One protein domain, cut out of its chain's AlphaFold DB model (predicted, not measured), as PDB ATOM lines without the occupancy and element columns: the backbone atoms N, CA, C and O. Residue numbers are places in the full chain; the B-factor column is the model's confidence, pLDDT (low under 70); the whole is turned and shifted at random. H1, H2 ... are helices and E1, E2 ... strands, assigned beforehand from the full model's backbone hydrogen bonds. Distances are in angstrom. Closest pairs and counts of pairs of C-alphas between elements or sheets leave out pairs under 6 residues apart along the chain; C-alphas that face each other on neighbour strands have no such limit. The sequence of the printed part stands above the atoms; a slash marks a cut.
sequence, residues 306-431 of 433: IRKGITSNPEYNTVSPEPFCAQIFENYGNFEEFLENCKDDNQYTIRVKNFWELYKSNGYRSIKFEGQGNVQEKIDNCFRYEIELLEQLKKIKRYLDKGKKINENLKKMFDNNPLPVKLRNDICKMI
ATOM      1  N   ILE A 306     -36.047  45.842  48.533       95.50
ATOM      2  CA  ILE A 306     -36.949  47.000  48.514       95.50
ATOM      3  C   ILE A 306     -36.202  48.225  49.027       95.50
ATOM      4  O   ILE A 306     -35.822  48.294  50.195       95.50
ATOM      5  N   ARG A 307     -36.038  49.221  48.158       91.25
ATOM      6  CA  ARG A 307     -35.405  50.501  48.475       91.25
ATOM      7  C   ARG A 307     -36.463  51.546  48.805       91.25
ATOM      8  O   ARG A 307     -37.486  51.651  48.126       91.25
ATOM      9  N   LYS A 308     -36.203  52.331  49.850       88.88
ATOM     10  CA  LYS A 308     -37.013  53.496  50.223       88.88
ATOM     11  C   LYS A 308     -36.347  54.764  49.704       88.88
ATOM     12  O   LYS A 308     -35.128  54.896  49.777       88.88
ATOM     13  N   GLY A 309     -37.149  55.698  49.212       79.81
ATOM     14  CA  GLY A 309     -36.698  57.048  48.896       79.81
ATOM     15  C   GLY A 309     -36.242  57.798  50.148       79.81
ATOM     16  O   GLY A 309     -36.673  57.500  51.262       79.81
ATOM     17  N   ILE A 310     -35.374  58.789  49.956       69.06
ATOM     18  CA  ILE A 310     -34.866  59.634  51.038       69.06
ATOM     19  C   ILE A 310     -35.904  60.718  51.335       69.06
ATOM     20  O   ILE A 310     -36.195  61.567  50.495       69.06
ATOM     21  N   THR A 311     -36.472  60.683  52.535       71.88
ATOM     22  CA  THR A 311     -37.439  61.667  53.036       71.88
ATOM     23  C   THR A 311     -37.367  61.711  54.556       71.88
ATOM     24  O   THR A 311     -37.210  60.683  55.216       71.88
ATOM     25  N   SER A 312     -37.471  62.911  55.120       70.38
ATOM     26  CA  SER A 312     -37.568  63.108  56.568       70.38
ATOM     27  C   SER A 312     -38.977  62.843  57.101       70.38
ATOM     28  O   SER A 312     -39.148  62.705  58.311       70.38
ATOM     29  N   ASN A 313     -39.985  62.758  56.223       73.88
ATOM     30  CA  ASN A 313     -41.364  62.513  56.617       73.88
ATOM     31  C   ASN A 313     -41.751  61.039  56.375       73.88
ATOM     32  O   ASN A 313     -41.869  60.629  55.217       73.88
ATOM     33  N   PRO A 314     -42.000  60.242  57.433       71.31
ATOM     34  CA  PRO A 314     -42.348  58.826  57.300       71.31
ATOM     35  C   PRO A 314     -43.647  58.576  56.512       71.31
ATOM     36  O   PRO A 314     -43.806  57.493  55.947       71.31
ATOM     37  N   GLU A 315     -44.535  59.566  56.410       73.88
ATOM     38  CA  GLU A 315     -45.800  59.473  55.666       73.88
ATOM     39  C   GLU A 315     -45.675  59.791  54.169       73.88
ATOM     40  O   GLU A 315     -46.642  59.615  53.428       73.88
ATOM     41  N   TYR A 316     -44.512  60.270  53.717       75.94
ATOM     42  CA  TYR A 316     -44.255  60.621  52.318       75.94
ATOM     43  C   TYR A 316     -43.040  59.866  51.830       75.94
ATOM     44  O   TYR A 316     -41.922  60.374  51.856       75.94
ATOM     45  N   ASN A 317     -43.270  58.636  51.388       83.50
ATOM     46  CA  ASN A 317     -42.211  57.727  50.993       83.50
ATOM     47  C   ASN A 317     -42.487  57.140  49.613       83.50
ATOM     48  O   ASN A 317     -43.615  56.808  49.249       83.50
ATOM     49  N   THR A 318     -41.415  56.984  48.846       88.56
ATOM     50  CA  THR A 318     -41.437  56.238  47.591       88.56
ATOM     51  C   THR A 318     -40.729  54.910  47.810       88.56
ATOM     52  O   THR A 318     -39.690  54.884  48.464       88.56
ATOM     53  N   VAL A 319     -41.266  53.819  47.273       93.00
ATOM     54  CA  VAL A 319     -40.600  52.510  47.274       93.00
ATOM     55  C   VAL A 319     -40.312  52.044  45.854       93.00
ATOM     56  O   VAL A 319     -41.129  52.222  44.944       93.00
ATOM     57  N   SER A 320     -39.146  51.441  45.663       94.00
ATOM     58  CA  SER A 320     -38.681  50.887  44.392       94.00
ATOM     59  C   SER A 320     -37.938  49.568  44.627       94.00
ATOM     60  O   SER A 320     -37.435  49.354  45.731       94.00
ATOM     61  N   PRO A 321     -37.860  48.673  43.626       96.00
ATOM     62  CA  PRO A 321     -36.983  47.509  43.711       96.00
ATOM     63  C   PRO A 321     -35.508  47.929  43.731       96.00
ATOM     64  O   PRO A 321     -35.170  49.104  43.548       96.00
ATOM     65  N   GLU A 322     -34.639  46.938  43.902       95.12
ATOM     66  CA  GLU A 322     -33.206  47.061  43.701       95.12
ATOM     67  C   GLU A 322     -32.953  47.631  42.283       95.12
ATOM     68  O   GLU A 322     -33.478  47.081  41.305       95.12
ATOM     69  N   PRO A 323     -32.236  48.769  42.156       92.94
ATOM     70  CA  PRO A 323     -32.097  49.500  40.894       92.94
ATOM     71  C   PRO A 323     -31.522  48.692  39.726       92.94
ATOM     72  O   PRO A 323     -31.869  48.945  38.567       92.94
ATOM     73  N   PHE A 324     -30.652  47.727  40.013       95.94
ATOM     74  CA  PHE A 324     -29.946  46.921  39.025       95.94
ATOM     75  C   PHE A 324     -30.589  45.555  38.772       95.94
ATOM     76  O   PHE A 324     -30.062  44.788  37.972       95.94
ATOM     77  N   CYS A 325     -31.776  45.281  39.324       96.69
ATOM     78  CA  CYS A 325     -32.475  44.004  39.184       96.69
ATOM     79  C   CYS A 325     -32.623  43.578  37.713       96.69
ATOM     80  O   CYS A 325     -32.308  42.445  37.356       96.69
ATOM     81  N   ALA A 326     -33.008  44.502  36.827       95.38
ATOM     82  CA  ALA A 326     -33.085  44.210  35.395       95.38
ATOM     83  C   ALA A 326     -31.716  43.941  34.752       95.38
ATOM     84  O   ALA A 326     -31.668  43.239  33.758       95.38
ATOM     85  N   GLN A 327     -30.622  44.511  35.261       97.31
ATOM     86  CA  GLN A 327     -29.279  44.249  34.729       97.31
ATOM     87  C   GLN A 327     -28.756  42.894  35.215       97.31
ATOM     88  O   GLN A 327     -28.253  42.123  34.409       97.31
ATOM     89  N   ILE A 328     -28.961  42.568  36.497       98.06
ATOM     90  CA  ILE A 328     -28.583  41.277  37.100       98.06
ATOM     91  C   ILE A 328     -29.281  40.117  36.379       98.06
ATOM     92  O   ILE A 328     -28.665  39.104  36.059       98.06
ATOM     93  N   PHE A 329     -30.578  40.265  36.105       97.62
ATOM     94  CA  PHE A 329     -31.388  39.228  35.466       97.62
ATOM     95  C   PHE A 329     -31.544  39.425  33.951       97.62
ATOM     96  O   PHE A 329     -32.310  38.695  33.332       97.62
ATOM     97  N   GLU A 330     -30.841  40.384  33.341       95.12
ATOM     98  CA  GLU A 330     -30.960  40.838  31.936       95.12
ATOM     99  C   GLU A 330     -32.293  41.522  31.573       95.12
ATOM    100  O   GLU A 330     -32.321  42.450  30.761       95.12
ATOM    101  N   ASN A 331     -33.410  41.098  32.169       95.50
ATOM    102  CA  ASN A 331     -34.707  41.758  32.062       95.50
ATOM    103  C   ASN A 331     -35.639  41.386  33.235       95.50
ATOM    104  O   ASN A 331     -35.381  40.454  33.996       95.50
ATOM    105  N   TYR A 332     -36.755  42.110  33.374       95.56
ATOM    106  CA  TYR A 332     -37.745  41.851  34.429       95.56
ATOM    107  C   TYR A 332     -38.496  40.520  34.276       95.56
ATOM    108  O   TYR A 332     -38.917  39.969  35.285       95.56
ATOM    109  N   GLY A 333     -38.647  39.985  33.061       96.56
ATOM    110  CA  GLY A 333     -39.283  38.682  32.836       96.56
ATOM    111  C   GLY A 333     -38.456  37.526  33.404       96.56
ATOM    112  O   GLY A 333     -38.991  36.679  34.109       96.56
ATOM    113  N   ASN A 334     -37.140  37.551  33.195       97.31
ATOM    114  CA  ASN A 334     -36.218  36.574  33.782       97.31
ATOM    115  C   ASN A 334     -36.215  36.641  35.321       97.31
ATOM    116  O   ASN A 334     -36.121  35.616  35.993       97.31
ATOM    117  N   PHE A 335     -36.325  37.846  35.896       97.38
ATOM    118  CA  PHE A 335     -36.482  37.996  37.345       97.38
ATOM    119  C   PHE A 335     -37.824  37.436  37.838       97.38
ATOM    120  O   PHE A 335     -37.856  36.781  38.875       97.38
ATOM    121  N   GLU A 336     -38.917  37.663  37.102       96.69
ATOM    122  CA  GLU A 336     -40.236  37.096  37.415       96.69
ATOM    123  C   GLU A 336     -40.185  35.562  37.458       96.69
ATOM    124  O   GLU A 336     -40.598  34.971  38.453       96.69
ATOM    125  N   GLU A 337     -39.587  34.926  36.449       96.56
ATOM    126  CA  GLU A 337     -39.407  33.469  36.412       96.56
ATOM    127  C   GLU A 337     -38.570  32.961  37.600       96.56
ATOM    128  O   GLU A 337     -38.923  31.978  38.258       96.56
ATOM    129  N   PHE A 338     -37.476  33.651  37.932       96.88
ATOM    130  CA  PHE A 338     -36.671  33.332  39.113       96.88
ATOM    131  C   PHE A 338     -37.478  33.445  40.419       96.88
ATOM    132  O   PHE A 338     -37.419  32.557  41.275       96.88
ATOM    133  N   LEU A 339     -38.255  34.518  40.572       96.06
ATOM    134  CA  LEU A 339     -39.059  34.786  41.762       96.06
ATOM    135  C   LEU A 339     -40.200  33.770  41.934       96.06
ATOM    136  O   LEU A 339     -40.497  33.363  43.060       96.06
ATOM    137  N   GLU A 340     -40.823  33.330  40.841       94.00
ATOM    138  CA  GLU A 340     -41.838  32.268  40.846       94.00
ATOM    139  C   GLU A 340     -41.249  30.917  41.273       94.00
ATOM    140  O   GLU A 340     -41.874  30.180  42.042       94.00
ATOM    141  N   ASN A 341     -40.015  30.623  40.853       93.81
ATOM    142  CA  ASN A 341     -39.302  29.397  41.210       93.81
ATOM    143  C   ASN A 341     -38.836  29.355  42.675       93.81
ATOM    144  O   ASN A 341     -38.557  28.275  43.207       93.81
ATOM    145  N   CYS A 342     -38.796  30.497  43.362       92.88
ATOM    146  CA  CYS A 342     -38.524  30.565  44.793       92.88
ATOM    147  C   CYS A 342     -39.734  30.035  45.587       92.88
ATOM    148  O   CYS A 342     -40.708  30.753  45.821       92.88
ATOM    149  N   LYS A 343     -39.682  28.763  46.002       86.31
ATOM    150  CA  LYS A 343     -40.770  28.065  46.726       86.31
ATOM    151  C   LYS A 343     -40.789  28.292  48.236       86.31
ATOM    152  O   LYS A 343     -41.677  27.789  48.911       86.31
ATOM    153  N   ASP A 344     -39.790  28.983  48.760       82.06
ATOM    154  CA  ASP A 344     -39.681  29.228  50.187       82.06
ATOM    155  C   ASP A 344     -40.616  30.360  50.633       82.06
ATOM    156  O   ASP A 344     -40.565  31.468  50.098       82.06
ATOM    157  N   ASP A 345     -41.435  30.079  51.645       82.56
ATOM    158  CA  ASP A 345     -42.403  31.006  52.239       82.56
ATOM    159  C   ASP A 345     -41.787  31.864  53.360       82.56
ATOM    160  O   ASP A 345     -42.478  32.374  54.248       82.56
ATOM    161  N   ASN A 346     -40.468  32.065  53.331       92.19
ATOM    162  CA  ASN A 346     -39.798  33.046  54.173       92.19
ATOM    163  C   ASN A 346     -40.403  34.453  53.985       92.19
ATOM    164  O   ASN A 346     -40.788  34.857  52.882       92.19
ATOM    165  N   GLN A 347     -40.432  35.231  55.073       94.81
ATOM    166  CA  GLN A 347     -40.944  36.603  55.083       94.81
ATOM    167  C   GLN A 347     -40.365  37.486  53.966       94.81
ATOM    168  O   GLN A 347     -41.105  38.276  53.387       94.81
ATOM    169  N   TYR A 348     -39.079  37.348  53.628       95.69
ATOM    170  CA  TYR A 348     -38.431  38.144  52.587       95.69
ATOM    171  C   TYR A 348     -38.945  37.768  51.198       95.69
ATOM    172  O   TYR A 348     -39.281  38.654  50.416       95.69
ATOM    173  N   THR A 349     -39.105  36.475  50.914       95.88
ATOM    174  CA  THR A 349     -39.679  35.999  49.649       95.88
ATOM    175  C   THR A 349     -41.125  36.463  49.492       95.88
ATOM    176  O   THR A 349     -41.478  37.026  48.457       95.88
ATOM    177  N   ILE A 350     -41.957  36.298  50.529       96.31
ATOM    178  CA  ILE A 350     -43.355  36.766  50.522       96.31
ATOM    179  C   ILE A 350     -43.407  38.277  50.283       96.31
ATOM    180  O   ILE A 350     -44.164  38.754  49.438       96.31
ATOM    181  N   ARG A 351     -42.581  39.036  51.009       97.44
ATOM    182  CA  ARG A 351     -42.481  40.491  50.886       97.44
ATOM    183  C   ARG A 351     -42.111  40.914  49.469       97.44
ATOM    184  O   ARG A 351     -42.758  41.812  48.938       97.44
ATOM    185  N   VAL A 352     -41.112  40.277  48.856       97.38
ATOM    186  CA  VAL A 352     -40.684  40.593  47.487       97.38
ATOM    187  C   VAL A 352     -41.755  40.214  46.469       97.38
ATOM    188  O   VAL A 352     -42.058  41.041  45.618       97.38
ATOM    189  N   LYS A 353     -42.398  39.044  46.584       97.12
ATOM    190  CA  LYS A 353     -43.523  38.649  45.712       97.12
ATOM    191  C   LYS A 353     -44.675  39.651  45.768       97.12
ATOM    192  O   LYS A 353     -45.128  40.135  44.732       97.12
ATOM    193  N   ASN A 354     -45.095  40.022  46.975       97.56
ATOM    194  CA  ASN A 354     -46.168  40.994  47.174       97.56
ATOM    195  C   ASN A 354     -45.781  42.377  46.633       97.56
ATOM    196  O   ASN A 354     -46.544  43.012  45.904       97.56
ATOM    197  N   PHE A 355     -44.573  42.844  46.942       97.75
ATOM    198  CA  PHE A 355     -44.075  44.105  46.409       97.75
ATOM    199  C   PHE A 355     -44.002  44.094  44.874       97.75
ATOM    200  O   PHE A 355     -44.393  45.070  44.233       97.75
ATOM    201  N   TRP A 356     -43.539  42.996  44.278       97.75
ATOM    202  CA  TRP A 356     -43.392  42.871  42.834       97.75
ATOM    203  C   TRP A 356     -44.736  42.956  42.105       97.75
ATOM    204  O   TRP A 356     -44.863  43.695  41.128       97.75
ATOM    205  N   GLU A 357     -45.775  42.303  42.630       97.62
ATOM    206  CA  GLU A 357     -47.144  42.407  42.111       97.62
ATOM    207  C   GLU A 357     -47.682  43.848  42.138       97.62
ATOM    208  O   GLU A 357     -48.324  44.307  41.183       97.62
ATOM    209  N   LEU A 358     -47.386  44.595  43.207       97.75
ATOM    210  CA  LEU A 358     -47.729  46.016  43.307       97.75
ATOM    211  C   LEU A 358     -46.952  46.851  42.280       97.75
ATOM    212  O   LEU A 358     -47.542  47.685  41.591       97.75
ATOM    213  N   TYR A 359     -45.647  46.608  42.144       97.00
ATOM    214  CA  TYR A 359     -44.767  47.319  41.215       97.00
ATOM    215  C   TYR A 359     -45.193  47.110  39.755       97.00
ATOM    216  O   TYR A 359     -45.333  48.078  38.996       97.00
ATOM    217  N   LYS A 360     -45.519  45.867  39.382       96.19
ATOM    218  CA  LYS A 360     -46.089  45.495  38.080       96.19
ATOM    219  C   LYS A 360     -47.428  46.190  37.831       96.19
ATOM    220  O   LYS A 360     -47.625  46.804  36.782       96.19
ATOM    221  N   SER A 361     -48.312  46.202  38.829       96.50
ATOM    222  CA  SER A 361     -49.616  46.886  38.764       96.50
ATOM    223  C   SER A 361     -49.507  48.418  38.707       96.50
ATOM    224  O   SER A 361     -50.455  49.101  38.307       96.50
ATOM    225  N   ASN A 362     -48.343  48.967  39.057       96.38
ATOM    226  CA  ASN A 362     -47.998  50.375  38.883       96.38
ATOM    227  C   ASN A 362     -47.267  50.673  37.555       96.38
ATOM    228  O   ASN A 362     -46.851  51.805  37.305       96.38
ATOM    229  N   GLY A 363     -47.125  49.675  36.677       94.25
ATOM    230  CA  GLY A 363     -46.454  49.809  35.386       94.25
ATOM    231  C   GLY A 363     -44.934  49.890  35.496       94.25
ATOM    232  O   GLY A 363     -44.332  50.673  34.762       94.25
ATOM    233  N   TYR A 364     -44.336  49.120  36.414       93.56
ATOM    234  CA  TYR A 364     -42.891  49.090  36.675       93.56
ATOM    235  C   TYR A 364     -42.329  50.483  37.007       93.56
ATOM    236  O   TYR A 364     -41.275  50.905  36.535       93.56
ATOM    237  N   ARG A 365     -43.075  51.235  37.824       92.25
ATOM    238  CA  ARG A 365     -42.682  52.548  38.353       92.25
ATOM    239  C   ARG A 365     -42.724  52.523  39.870       92.25
ATOM    240  O   ARG A 365     -43.556  51.830  40.455       92.25
ATOM    241  N   SER A 366     -41.847  53.304  40.494       92.25
ATOM    242  CA  SER A 366     -41.801  53.437  41.948       92.25
ATOM    243  C   SER A 366     -43.171  53.830  42.507       92.25
ATOM    244  O   SER A 366     -43.894  54.629  41.902       92.25
ATOM    245  N   ILE A 367     -43.542  53.246  43.644       93.69
ATOM    246  CA  ILE A 367     -44.855  53.449  44.268       93.69
ATOM    247  C   ILE A 367     -44.719  54.564  45.297       93.69
ATOM    248  O   ILE A 367     -43.859  54.492  46.173       93.69
ATOM    249  N   LYS A 368     -45.560  55.592  45.182       91.69
ATOM    250  CA  LYS A 368     -45.587  56.733  46.101       91.69
ATOM    251  C   LYS A 368     -46.704  56.539  47.117       91.69
ATOM    252  O   LYS A 368     -47.875  56.565  46.750       91.69
ATOM    253  N   PHE A 369     -46.342  56.349  48.379       88.88
ATOM    254  CA  PHE A 369     -47.284  56.344  49.491       88.88
ATOM    255  C   PHE A 369     -47.274  57.738  50.119       88.88
ATOM    256  O   PHE A 369     -46.334  58.091  50.827       88.88
ATOM    257  N   GLU A 370     -48.295  58.536  49.807       85.12
ATOM    258  CA  GLU A 370     -48.451  59.912  50.291       85.12
ATOM    259  C   GLU A 370     -49.615  59.971  51.286       85.12
ATOM    260  O   GLU A 370     -50.760  59.700  50.918       85.12
ATOM    261  N   GLY A 371     -49.324  60.272  52.555       80.00
ATOM    262  CA  GLY A 371     -50.337  60.377  53.613       80.00
ATOM    263  C   GLY A 371     -51.019  59.048  53.969       80.00
ATOM    264  O   GLY A 371     -52.143  59.049  54.464       80.00
ATOM    265  N   GLN A 372     -50.373  57.906  53.695       82.38
ATOM    266  CA  GLN A 372     -50.932  56.556  53.915       82.38
ATOM    267  C   GLN A 372     -50.298  55.817  55.104       82.38
ATOM    268  O   GLN A 372     -50.264  54.580  55.130       82.38
ATOM    269  N   GLY A 373     -49.776  56.578  56.067       81.88
ATOM    270  CA  GLY A 373     -49.028  56.066  57.210       81.88
ATOM    271  C   GLY A 373     -47.584  55.690  56.873       81.88
ATOM    272  O   GLY A 373     -47.068  55.977  55.790       81.88
ATOM    273  N   ASN A 374     -46.921  55.045  57.830       87.19
ATOM    274  CA  ASN A 374     -45.502  54.724  57.754       87.19
ATOM    275  C   ASN A 374     -45.228  53.591  56.749       87.19
ATOM    276  O   ASN A 374     -45.697  52.464  56.902       87.19
ATOM    277  N   VAL A 375     -44.410  53.863  55.732       88.69
ATOM    278  CA  VAL A 375     -44.023  52.854  54.729       88.69
ATOM    279  C   VAL A 375     -43.216  51.699  55.323       88.69
ATOM    280  O   VAL A 375     -43.299  50.584  54.809       88.69
ATOM    281  N   GLN A 376     -42.470  51.922  56.407       90.50
ATOM    282  CA  GLN A 376     -41.729  50.840  57.054       90.50
ATOM    283  C   GLN A 376     -42.674  49.763  57.598       90.50
ATOM    284  O   GLN A 376     -42.426  48.583  57.382       90.50
ATOM    285  N   GLU A 377     -43.808  50.150  58.185       92.31
ATOM    286  CA  GLU A 377     -44.813  49.200  58.681       92.31
ATOM    287  C   GLU A 377     -45.409  48.356  57.548       92.31
ATOM    288  O   GLU A 377     -45.674  47.168  57.725       92.31
ATOM    289  N   LYS A 378     -45.563  48.939  56.351       93.19
ATOM    290  CA  LYS A 378     -46.017  48.214  55.152       93.19
ATOM    291  C   LYS A 378     -44.998  47.163  54.715       93.19
ATOM    292  O   LYS A 378     -45.371  46.027  54.427       93.19
ATOM    293  N   ILE A 379     -43.716  47.532  54.700       93.56
ATOM    294  CA  ILE A 379     -42.603  46.626  54.383       93.56
ATOM    295  C   ILE A 379     -42.531  45.494  55.414       93.56
ATOM    296  O   ILE A 379     -42.449  44.323  55.037       93.56
ATOM    297  N   ASP A 380     -42.611  45.828  56.701       94.06
ATOM    298  CA  ASP A 380     -42.528  44.868  57.803       94.06
ATOM    299  C   ASP A 380     -43.723  43.902  57.785       94.06
ATOM    300  O   ASP A 380     -43.543  42.691  57.926       94.06
ATOM    301  N   ASN A 381     -44.921  44.397  57.453       95.62
ATOM    302  CA  ASN A 381     -46.118  43.586  57.202       95.62
ATOM    303  C   ASN A 381     -46.123  42.889  55.821       95.62
ATOM    304  O   ASN A 381     -47.143  42.355  55.378       95.62
ATOM    305  N   CYS A 382     -44.994  42.890  55.108       96.69
ATOM    306  CA  CYS A 382     -44.821  42.237  53.809       96.69
ATOM    307  C   CYS A 382     -45.863  42.660  52.759       96.69
ATOM    308  O   CYS A 382     -46.234  41.852  51.909       96.69
ATOM    309  N   PHE A 383     -46.372  43.893  52.836       96.88
ATOM    310  CA  PHE A 383     -47.404  44.446  51.952       96.88
ATOM    311  C   PHE A 383     -48.705  43.629  51.870       96.88
ATOM    312  O   PHE A 383     -49.426  43.702  50.873       96.88
ATOM    313  N   ARG A 384     -49.026  42.818  52.889       96.81
ATOM    314  CA  ARG A 384     -50.212  41.941  52.865       96.81
ATOM    315  C   ARG A 384     -51.508  42.731  52.669       96.81
ATOM    316  O   ARG A 384     -52.322  42.369  51.826       96.81
ATOM    317  N   TYR A 385     -51.654  43.842  53.388       95.94
ATOM    318  CA  TYR A 385     -52.816  44.723  53.263       95.94
ATOM    319  C   TYR A 385     -52.900  45.370  51.873       95.94
ATOM    320  O   TYR A 385     -53.958  45.396  51.248       95.94
ATOM    321  N   GLU A 386     -51.775  45.847  51.341       97.06
ATOM    322  CA  GLU A 386     -51.719  46.434  50.002       97.06
ATOM    323  C   GLU A 386     -52.082  45.419  48.904       97.06
ATOM    324  O   GLU A 386     -52.725  45.789  47.922       97.06
ATOM    325  N   ILE A 387     -51.744  44.137  49.079       97.81
ATOM    326  CA  ILE A 387     -52.169  43.062  48.174       97.81
ATOM    327  C   ILE A 387     -53.675  42.803  48.250       97.81
ATOM    328  O   ILE A 387     -54.312  42.640  47.209       97.81
ATOM    329  N   GLU A 388     -54.282  42.826  49.437       97.31
ATOM    330  CA  GLU A 388     -55.743  42.723  49.560       97.31
ATOM    331  C   GLU A 388     -56.450  43.860  48.807       97.31
ATOM    332  O   GLU A 388     -57.411  43.628  48.065       97.31
ATOM    333  N   LEU A 389     -55.935  45.088  48.934       97.19
ATOM    334  CA  LEU A 389     -56.416  46.235  48.166       97.19
ATOM    335  C   LEU A 389     -56.201  46.040  46.659       97.19
ATOM    336  O   LEU A 389     -57.084  46.376  45.865       97.19
ATOM    337  N   LEU A 390     -55.068  45.476  46.242       97.94
ATOM    338  CA  LEU A 390     -54.794  45.203  44.834       97.94
ATOM    339  C   LEU A 390     -55.789  44.189  44.247       97.94
ATOM    340  O   LEU A 390     -56.302  44.397  43.145       97.94
ATOM    341  N   GLU A 391     -56.114  43.122  44.974       97.88
ATOM    342  CA  GLU A 391     -57.067  42.104  44.518       97.88
ATOM    343  C   GLU A 391     -58.491  42.658  44.363       97.88
ATOM    344  O   GLU A 391     -59.208  42.302  43.419       97.88
ATOM    345  N   GLN A 392     -58.892  43.609  45.216       97.38
ATOM    346  CA  GLN A 392     -60.140  44.356  45.033       97.38
ATOM    347  C   GLN A 392     -60.140  45.137  43.711       97.38
ATOM    348  O   GLN A 392     -61.107  45.046  42.945       97.38
ATOM    349  N   LEU A 393     -59.053  45.849  43.395       97.56
ATOM    350  CA  LEU A 393     -58.917  46.573  42.128       97.56
ATOM    351  C   LEU A 393     -58.923  45.617  40.926       97.56
ATOM    352  O   LEU A 393     -59.679  45.835  39.977       97.56
ATOM    353  N   LYS A 394     -58.173  44.506  40.976       96.50
ATOM    354  CA  LYS A 394     -58.177  43.466  39.928       96.50
ATOM    355  C   LYS A 394     -59.579  42.877  39.719       96.50
ATOM    356  O   LYS A 394     -59.974  42.587  38.587       96.50
ATOM    357  N   LYS A 395     -60.369  42.697  40.785       95.44
ATOM    358  CA  LYS A 395     -61.772  42.251  40.700       95.44
ATOM    359  C   LYS A 395     -62.657  43.279  39.986       95.44
ATOM    360  O   LYS A 395     -63.434  42.884  39.117       95.44
ATOM    361  N   ILE A 396     -62.529  44.565  40.316       94.94
ATOM    362  CA  ILE A 396     -63.271  45.648  39.647       94.94
ATOM    363  C   ILE A 396     -62.885  45.720  38.168       94.94
ATOM    364  O   ILE A 396     -63.765  45.717  37.310       94.94
ATOM    365  N   LYS A 397     -61.583  45.685  37.858       94.94
ATOM    366  CA  LYS A 397     -61.076  45.714  36.481       94.94
ATOM    367  C   LYS A 397     -61.653  44.576  35.636       94.94
ATOM    368  O   LYS A 397     -62.248  44.836  34.598       94.94
ATOM    369  N   ARG A 398     -61.598  43.332  36.134       94.62
ATOM    370  CA  ARG A 398     -62.197  42.155  35.468       94.62
ATOM    371  C   ARG A 398     -63.705  42.281  35.242       94.62
ATOM    372  O   ARG A 398     -64.239  41.649  34.334       94.62
ATOM    373  N   TYR A 399     -64.409  43.016  36.099       93.31
ATOM    374  CA  TYR A 399     -65.841  43.250  35.954       93.31
ATOM    375  C   TYR A 399     -66.130  44.285  34.856       93.31
ATOM    376  O   TYR A 399     -66.981  44.032  34.004       93.31
ATOM    377  N   LEU A 400     -65.385  45.395  34.842       92.38
ATOM    378  CA  LEU A 400     -65.485  46.445  33.823       92.38
ATOM    379  C   LEU A 400     -65.059  45.950  32.435       92.38
ATOM    380  O   LEU A 400     -65.742  46.227  31.456       92.38
ATOM    381  N   ASP A 401     -64.008  45.130  32.349       92.88
ATOM    382  CA  ASP A 401     -63.523  44.544  31.087       92.88
ATOM    383  C   ASP A 401     -64.550  43.636  30.401       92.88
ATOM    384  O   ASP A 401     -64.485  43.408  29.197       92.88
ATOM    385  N   LYS A 402     -65.547  43.144  31.146       93.06
ATOM    386  CA  LYS A 402     -66.688  42.398  30.595       93.06
ATOM    387  C   LYS A 402     -67.801  43.312  30.058       93.06
ATOM    388  O   LYS A 402     -68.904  42.828  29.819       93.06
ATOM    389  N   GLY A 403     -67.551  44.618  29.933       85.06
ATOM    390  CA  GLY A 403     -68.517  45.618  29.465       85.06
ATOM    391  C   GLY A 403     -69.666  45.885  30.442       85.06
ATOM    392  O   GLY A 403     -70.716  46.388  30.044       85.06
ATOM    393  N   LYS A 404     -69.521  45.506  31.717       84.62
ATOM    394  CA  LYS A 404     -70.584  45.656  32.717       84.62
ATOM    395  C   LYS A 404     -70.504  47.023  33.392       84.62
ATOM    396  O   LYS A 404     -69.437  47.421  33.849       84.62
ATOM    397  N   LYS A 405     -71.654  47.681  33.568       85.25
ATOM    398  CA  LYS A 405     -71.763  48.891  34.401       85.25
ATOM    399  C   LYS A 405     -71.452  48.567  35.858       85.25
ATOM    400  O   LYS A 405     -71.998  47.601  36.403       85.25
ATOM    401  N   ILE A 406     -70.591  49.375  36.475       90.00
ATOM    402  CA  ILE A 406     -70.225  49.229  37.885       90.00
ATOM    403  C   ILE A 406     -71.475  49.324  38.768       90.00
ATOM    404  O   ILE A 406     -72.320  50.193  38.573       90.00
ATOM    405  N   ASN A 407     -71.615  48.401  39.717       89.94
ATOM    406  CA  ASN A 407     -72.698  48.449  40.700       89.94
ATOM    407  C   ASN A 407     -72.257  49.210  41.960       89.94
ATOM    408  O   ASN A 407     -71.061  49.417  42.178       89.94
ATOM    409  N   GLU A 408     -73.214  49.589  42.808       91.81
ATOM    410  CA  GLU A 408     -72.960  50.368  44.031       91.81
ATOM    411  C   GLU A 408     -71.940  49.703  44.964       91.81
ATOM    412  O   GLU A 408     -71.055  50.373  45.491       91.81
ATOM    413  N   ASN A 409     -72.000  48.376  45.117       92.94
ATOM    414  CA  ASN A 409     -71.070  47.636  45.974       92.94
ATOM    415  C   ASN A 409     -69.621  47.729  45.468       92.94
ATOM    416  O   ASN A 409     -68.703  47.969  46.251       92.94
ATOM    417  N   LEU A 410     -69.404  47.554  44.161       92.44
ATOM    418  CA  LEU A 410     -68.082  47.678  43.543       92.44
ATOM    419  C   LEU A 410     -67.596  49.128  43.535       92.44
ATOM    420  O   LEU A 410     -66.404  49.356  43.722       92.44
ATOM    421  N   LYS A 411     -68.503  50.095  43.363       93.31
ATOM    422  CA  LYS A 411     -68.178  51.520  43.435       93.31
ATOM    423  C   LYS A 411     -67.719  51.908  44.842       93.31
ATOM    424  O   LYS A 411     -66.632  52.448  44.985       93.31
ATOM    425  N   LYS A 412     -68.453  51.500  45.881       94.50
ATOM    426  CA  LYS A 412     -68.056  51.700  47.283       94.50
ATOM    427  C   LYS A 412     -66.715  51.035  47.609       94.50
ATOM    428  O   LYS A 412     -65.893  51.620  48.303       94.50
ATOM    429  N   MET A 413     -66.478  49.825  47.093       94.88
ATOM    430  CA  MET A 413     -65.191  49.136  47.246       94.88
ATOM    431  C   MET A 413     -64.045  49.901  46.567       94.88
ATOM    432  O   MET A 413     -62.972  50.000  47.146       94.88
ATOM    433  N   PHE A 414     -64.268  50.464  45.374       95.69
ATOM    434  CA  PHE A 414     -63.290  51.309  44.681       95.69
ATOM    435  C   PHE A 414     -63.003  52.609  45.442       95.69
ATOM    436  O   PHE A 414     -61.843  52.965  45.639       95.69
ATOM    437  N   ASP A 415     -64.051  53.303  45.888       94.25
ATOM    438  CA  ASP A 415     -63.934  54.596  46.567       94.25
ATOM    439  C   ASP A 415     -63.199  54.461  47.913       94.25
ATOM    440  O   ASP A 415     -62.398  55.322  48.269       94.25
ATOM    441  N   ASN A 416     -63.388  53.336  48.611       94.81
ATOM    442  CA  ASN A 416     -62.699  53.015  49.864       94.81
ATOM    443  C   ASN A 416     -61.279  52.454  49.682       94.81
ATOM    444  O   ASN A 416     -60.632  52.132  50.677       94.81
ATOM    445  N   ASN A 417     -60.797  52.278  48.450       95.12
ATOM    446  CA  ASN A 417     -59.490  51.690  48.177       95.12
ATOM    447  C   ASN A 417     -58.444  52.795  47.937       95.12
ATOM    448  O   ASN A 417     -58.475  53.440  46.880       95.12
ATOM    449  N   PRO A 418     -57.507  53.030  48.877       92.81
ATOM    450  CA  PRO A 418     -56.531  54.113  48.767       92.81
ATOM    451  C   PRO A 418     -55.280  53.738  47.956       92.81
ATOM    452  O   PRO A 418     -54.357  54.547  47.875       92.81
ATOM    453  N   LEU A 419     -55.195  52.533  47.376       94.06
ATOM    454  CA  LEU A 419     -53.938  52.013  46.838       94.06
ATOM    455  C   LEU A 419     -53.394  52.893  45.685       94.06
ATOM    456  O   LEU A 419     -54.056  53.016  44.646       94.06
ATOM    457  N   PRO A 420     -52.187  53.478  45.813       91.88
ATOM    458  CA  PRO A 420     -51.677  54.489  44.889       91.88
ATOM    459  C   PRO A 420     -50.946  53.849  43.698       91.88
ATOM    460  O   PRO A 420     -49.764  54.091  43.458       91.88
ATOM    461  N   VAL A 421     -51.652  53.000  42.949       94.94
ATOM    462  CA  VAL A 421     -51.112  52.301  41.772       94.94
ATOM    463  C   VAL A 421     -51.800  52.749  40.488       94.94
ATOM    464  O   VAL A 421     -52.996  53.047  40.474       94.94
ATOM    465  N   LYS A 422     -51.063  52.725  39.372       95.44
ATOM    466  CA  LYS A 422     -51.582  53.040  38.033       95.44
ATOM    467  C   LYS A 422     -52.891  52.307  37.709       95.44
ATOM    468  O   LYS A 422     -53.809  52.938  37.190       95.44
ATOM    469  N   LEU A 423     -53.019  51.028  38.081       96.06
ATOM    470  CA  LEU A 423     -54.252  50.253  37.887       96.06
ATOM    471  C   LEU A 423     -55.505  50.954  38.450       96.06
ATOM    472  O   LEU A 423     -56.559  50.916  37.817       96.06
ATOM    473  N   ARG A 424     -55.407  51.623  39.607       95.12
ATOM    474  CA  ARG A 424     -56.525  52.379  40.195       95.12
ATOM    475  C   ARG A 424     -56.939  53.546  39.297       95.12
ATOM    476  O   ARG A 424     -58.129  53.761  39.081       95.12
ATOM    477  N   ASN A 425     -55.963  54.270  38.749       93.38
ATOM    478  CA  ASN A 425     -56.205  55.391  37.838       93.38
ATOM    479  C   ASN A 425     -56.844  54.922  36.526       93.38
ATOM    480  O   ASN A 425     -57.747  55.578  36.012       93.38
ATOM    481  N   ASP A 426     -56.409  53.773  36.008       93.94
ATOM    482  CA  ASP A 426     -56.985  53.177  34.803       93.94
ATOM    483  C   ASP A 426     -58.451  52.761  35.036       93.94
ATOM    484  O   ASP A 426     -59.309  53.040  34.201       93.94
ATOM    485  N   ILE A 427     -58.772  52.182  36.201       94.81
ATOM    486  CA  ILE A 427     -60.157  51.873  36.600       94.81
ATOM    487  C   ILE A 427     -61.004  53.148  36.732       94.81
ATOM    488  O   ILE A 427     -62.141  53.151  36.273       94.81
ATOM    489  N   CYS A 428     -60.469  54.229  37.314       93.56
ATOM    490  CA  CYS A 428     -61.188  55.503  37.455       93.56
ATOM    491  C   CYS A 428     -61.679  56.016  36.094       93.56
ATOM    492  O   CYS A 428     -62.868  56.269  35.916       93.56
ATOM    493  N   LYS A 429     -60.785  56.032  35.098       93.12
ATOM    494  CA  LYS A 429     -61.109  56.428  33.719       93.12
ATOM    495  C   LYS A 429     -62.162  55.530  33.070       93.12
ATOM    496  O   LYS A 429     -62.956  55.999  32.268       93.12
ATOM    497  N   MET A 430     -62.170  54.235  33.388       92.75
ATOM    498  CA  MET A 430     -63.188  53.302  32.889       92.75
ATOM    499  C   MET A 430     -64.557  53.473  33.557       92.75
ATOM    500  O   MET A 430     -65.540  52.997  33.012       92.75
ATOM    501  N   ILE A 431     -64.619  54.068  34.751       90.69
ATOM    502  CA  ILE A 431     -65.879  54.364  35.448       90.69
ATOM    503  C   ILE A 431     -66.477  55.690  34.952       90.69
ATOM    504  O   ILE A 431     -67.693  55.852  34.973       90.69
TER     505      ILE A 431
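What this domain is: This is residues 306 to 431 of the 433 residues of an uncharacterized protein of Bacteroides stercoris (UniProt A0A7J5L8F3). Picture two lobes joined along the long helix H5: in one, the two-stranded ribbon E1 and E2 meets H3 and H4, with H2 and then H1 beyond H3; in the other, H6 and H7 pack on H5. The printed part has 126 residues, with seven named helices and two named strands in the order E1 H1 H2 H3 E2 H4 H5 H6 H7. The sheet's order is E1 - E2, antiparallel, and the class is mostly helix. The whole is compact, with a radius of gyration of the C-alphas of 15.6 A and spans of 44 by 35 by 25 A.

Where its parts are: Find C-alpha 316 at (-44.255, 60.621, 52.318); from there E1, residues 316 to 320, runs 13.7 A. Its partner E2 is residues 367 to 370. Look for H3 at residues 347 to 361, 21.1 A long, and for H4 at residues 375 to 380. H1 is residues 325 to 328, and H2, residues 332 to 341, measures 14.3 A. Start H5 at C-alpha 384, (-50.212, 41.941, 52.865); residues 384 to 400 take it 24.8 A. H6 is residues 408 to 415, and H7, residues 422 to 431, runs 14.6 A to C-alpha 431 at (-65.879, 54.364, 35.448).

How they stand to each other: Begin at E1 and E2, antiparallel at 171 degrees, where N 319 and O 367 are 2.9 A apart, within hydrogen-bond range. Residues 307 to 308 pair antiparallel with residues 319 to 320 of E1. The closest C-alphas of E1 and H4, Asn 317 and Val 375, are 6.4 A apart; those of E2 and H3, Tyr 359 and Ile 367, are 6.8 A apart. H2 and H3 are close but not clearly touching, at 7.1 A between the C-alphas of Leu 339 and Lys 353. H1 and H2 touch only at the corner, closest at C-alphas 326 and 332, 5.3 A. Now turn to H5, the hub. Its residues 384 to 390 touch H3, closest at C-alphas 387 and 354, 6.4 A, at a shallow tilt of 32 degrees, only just short of steep, the same way. H4 and H5 only just touch, and only at the corner, with 3 pairs of C-alphas within 8 A; the closest are those of Lys 378 and Tyr 385, 7.9 A. H5 touches H6 at C-alphas 396 and 410, 6.5 A, with its residues 392 to 396 alone, at a steep tilt of 48 degrees, opposite ways. With residues 393 to 400 alone it touches H7, closest at C-alphas 397 and 427, 6.2 A. H6 and H7 are near each other, with 5 pairs of C-alphas within 10 A. In H2 to H7 every O i to N i+4 pair is within hydrogen-bond range; H1 is too short for such a pair, and its 1 O i to N i+3 pair is within range.

The domain as a whole: Look to the C-alphas of Ile 328 and Glu 408 for the two farthest apart, 45.8 A. The printed part has no cut and no long link. Mean pLDDT of the printed part is 92.3, and residue 310 is under 70.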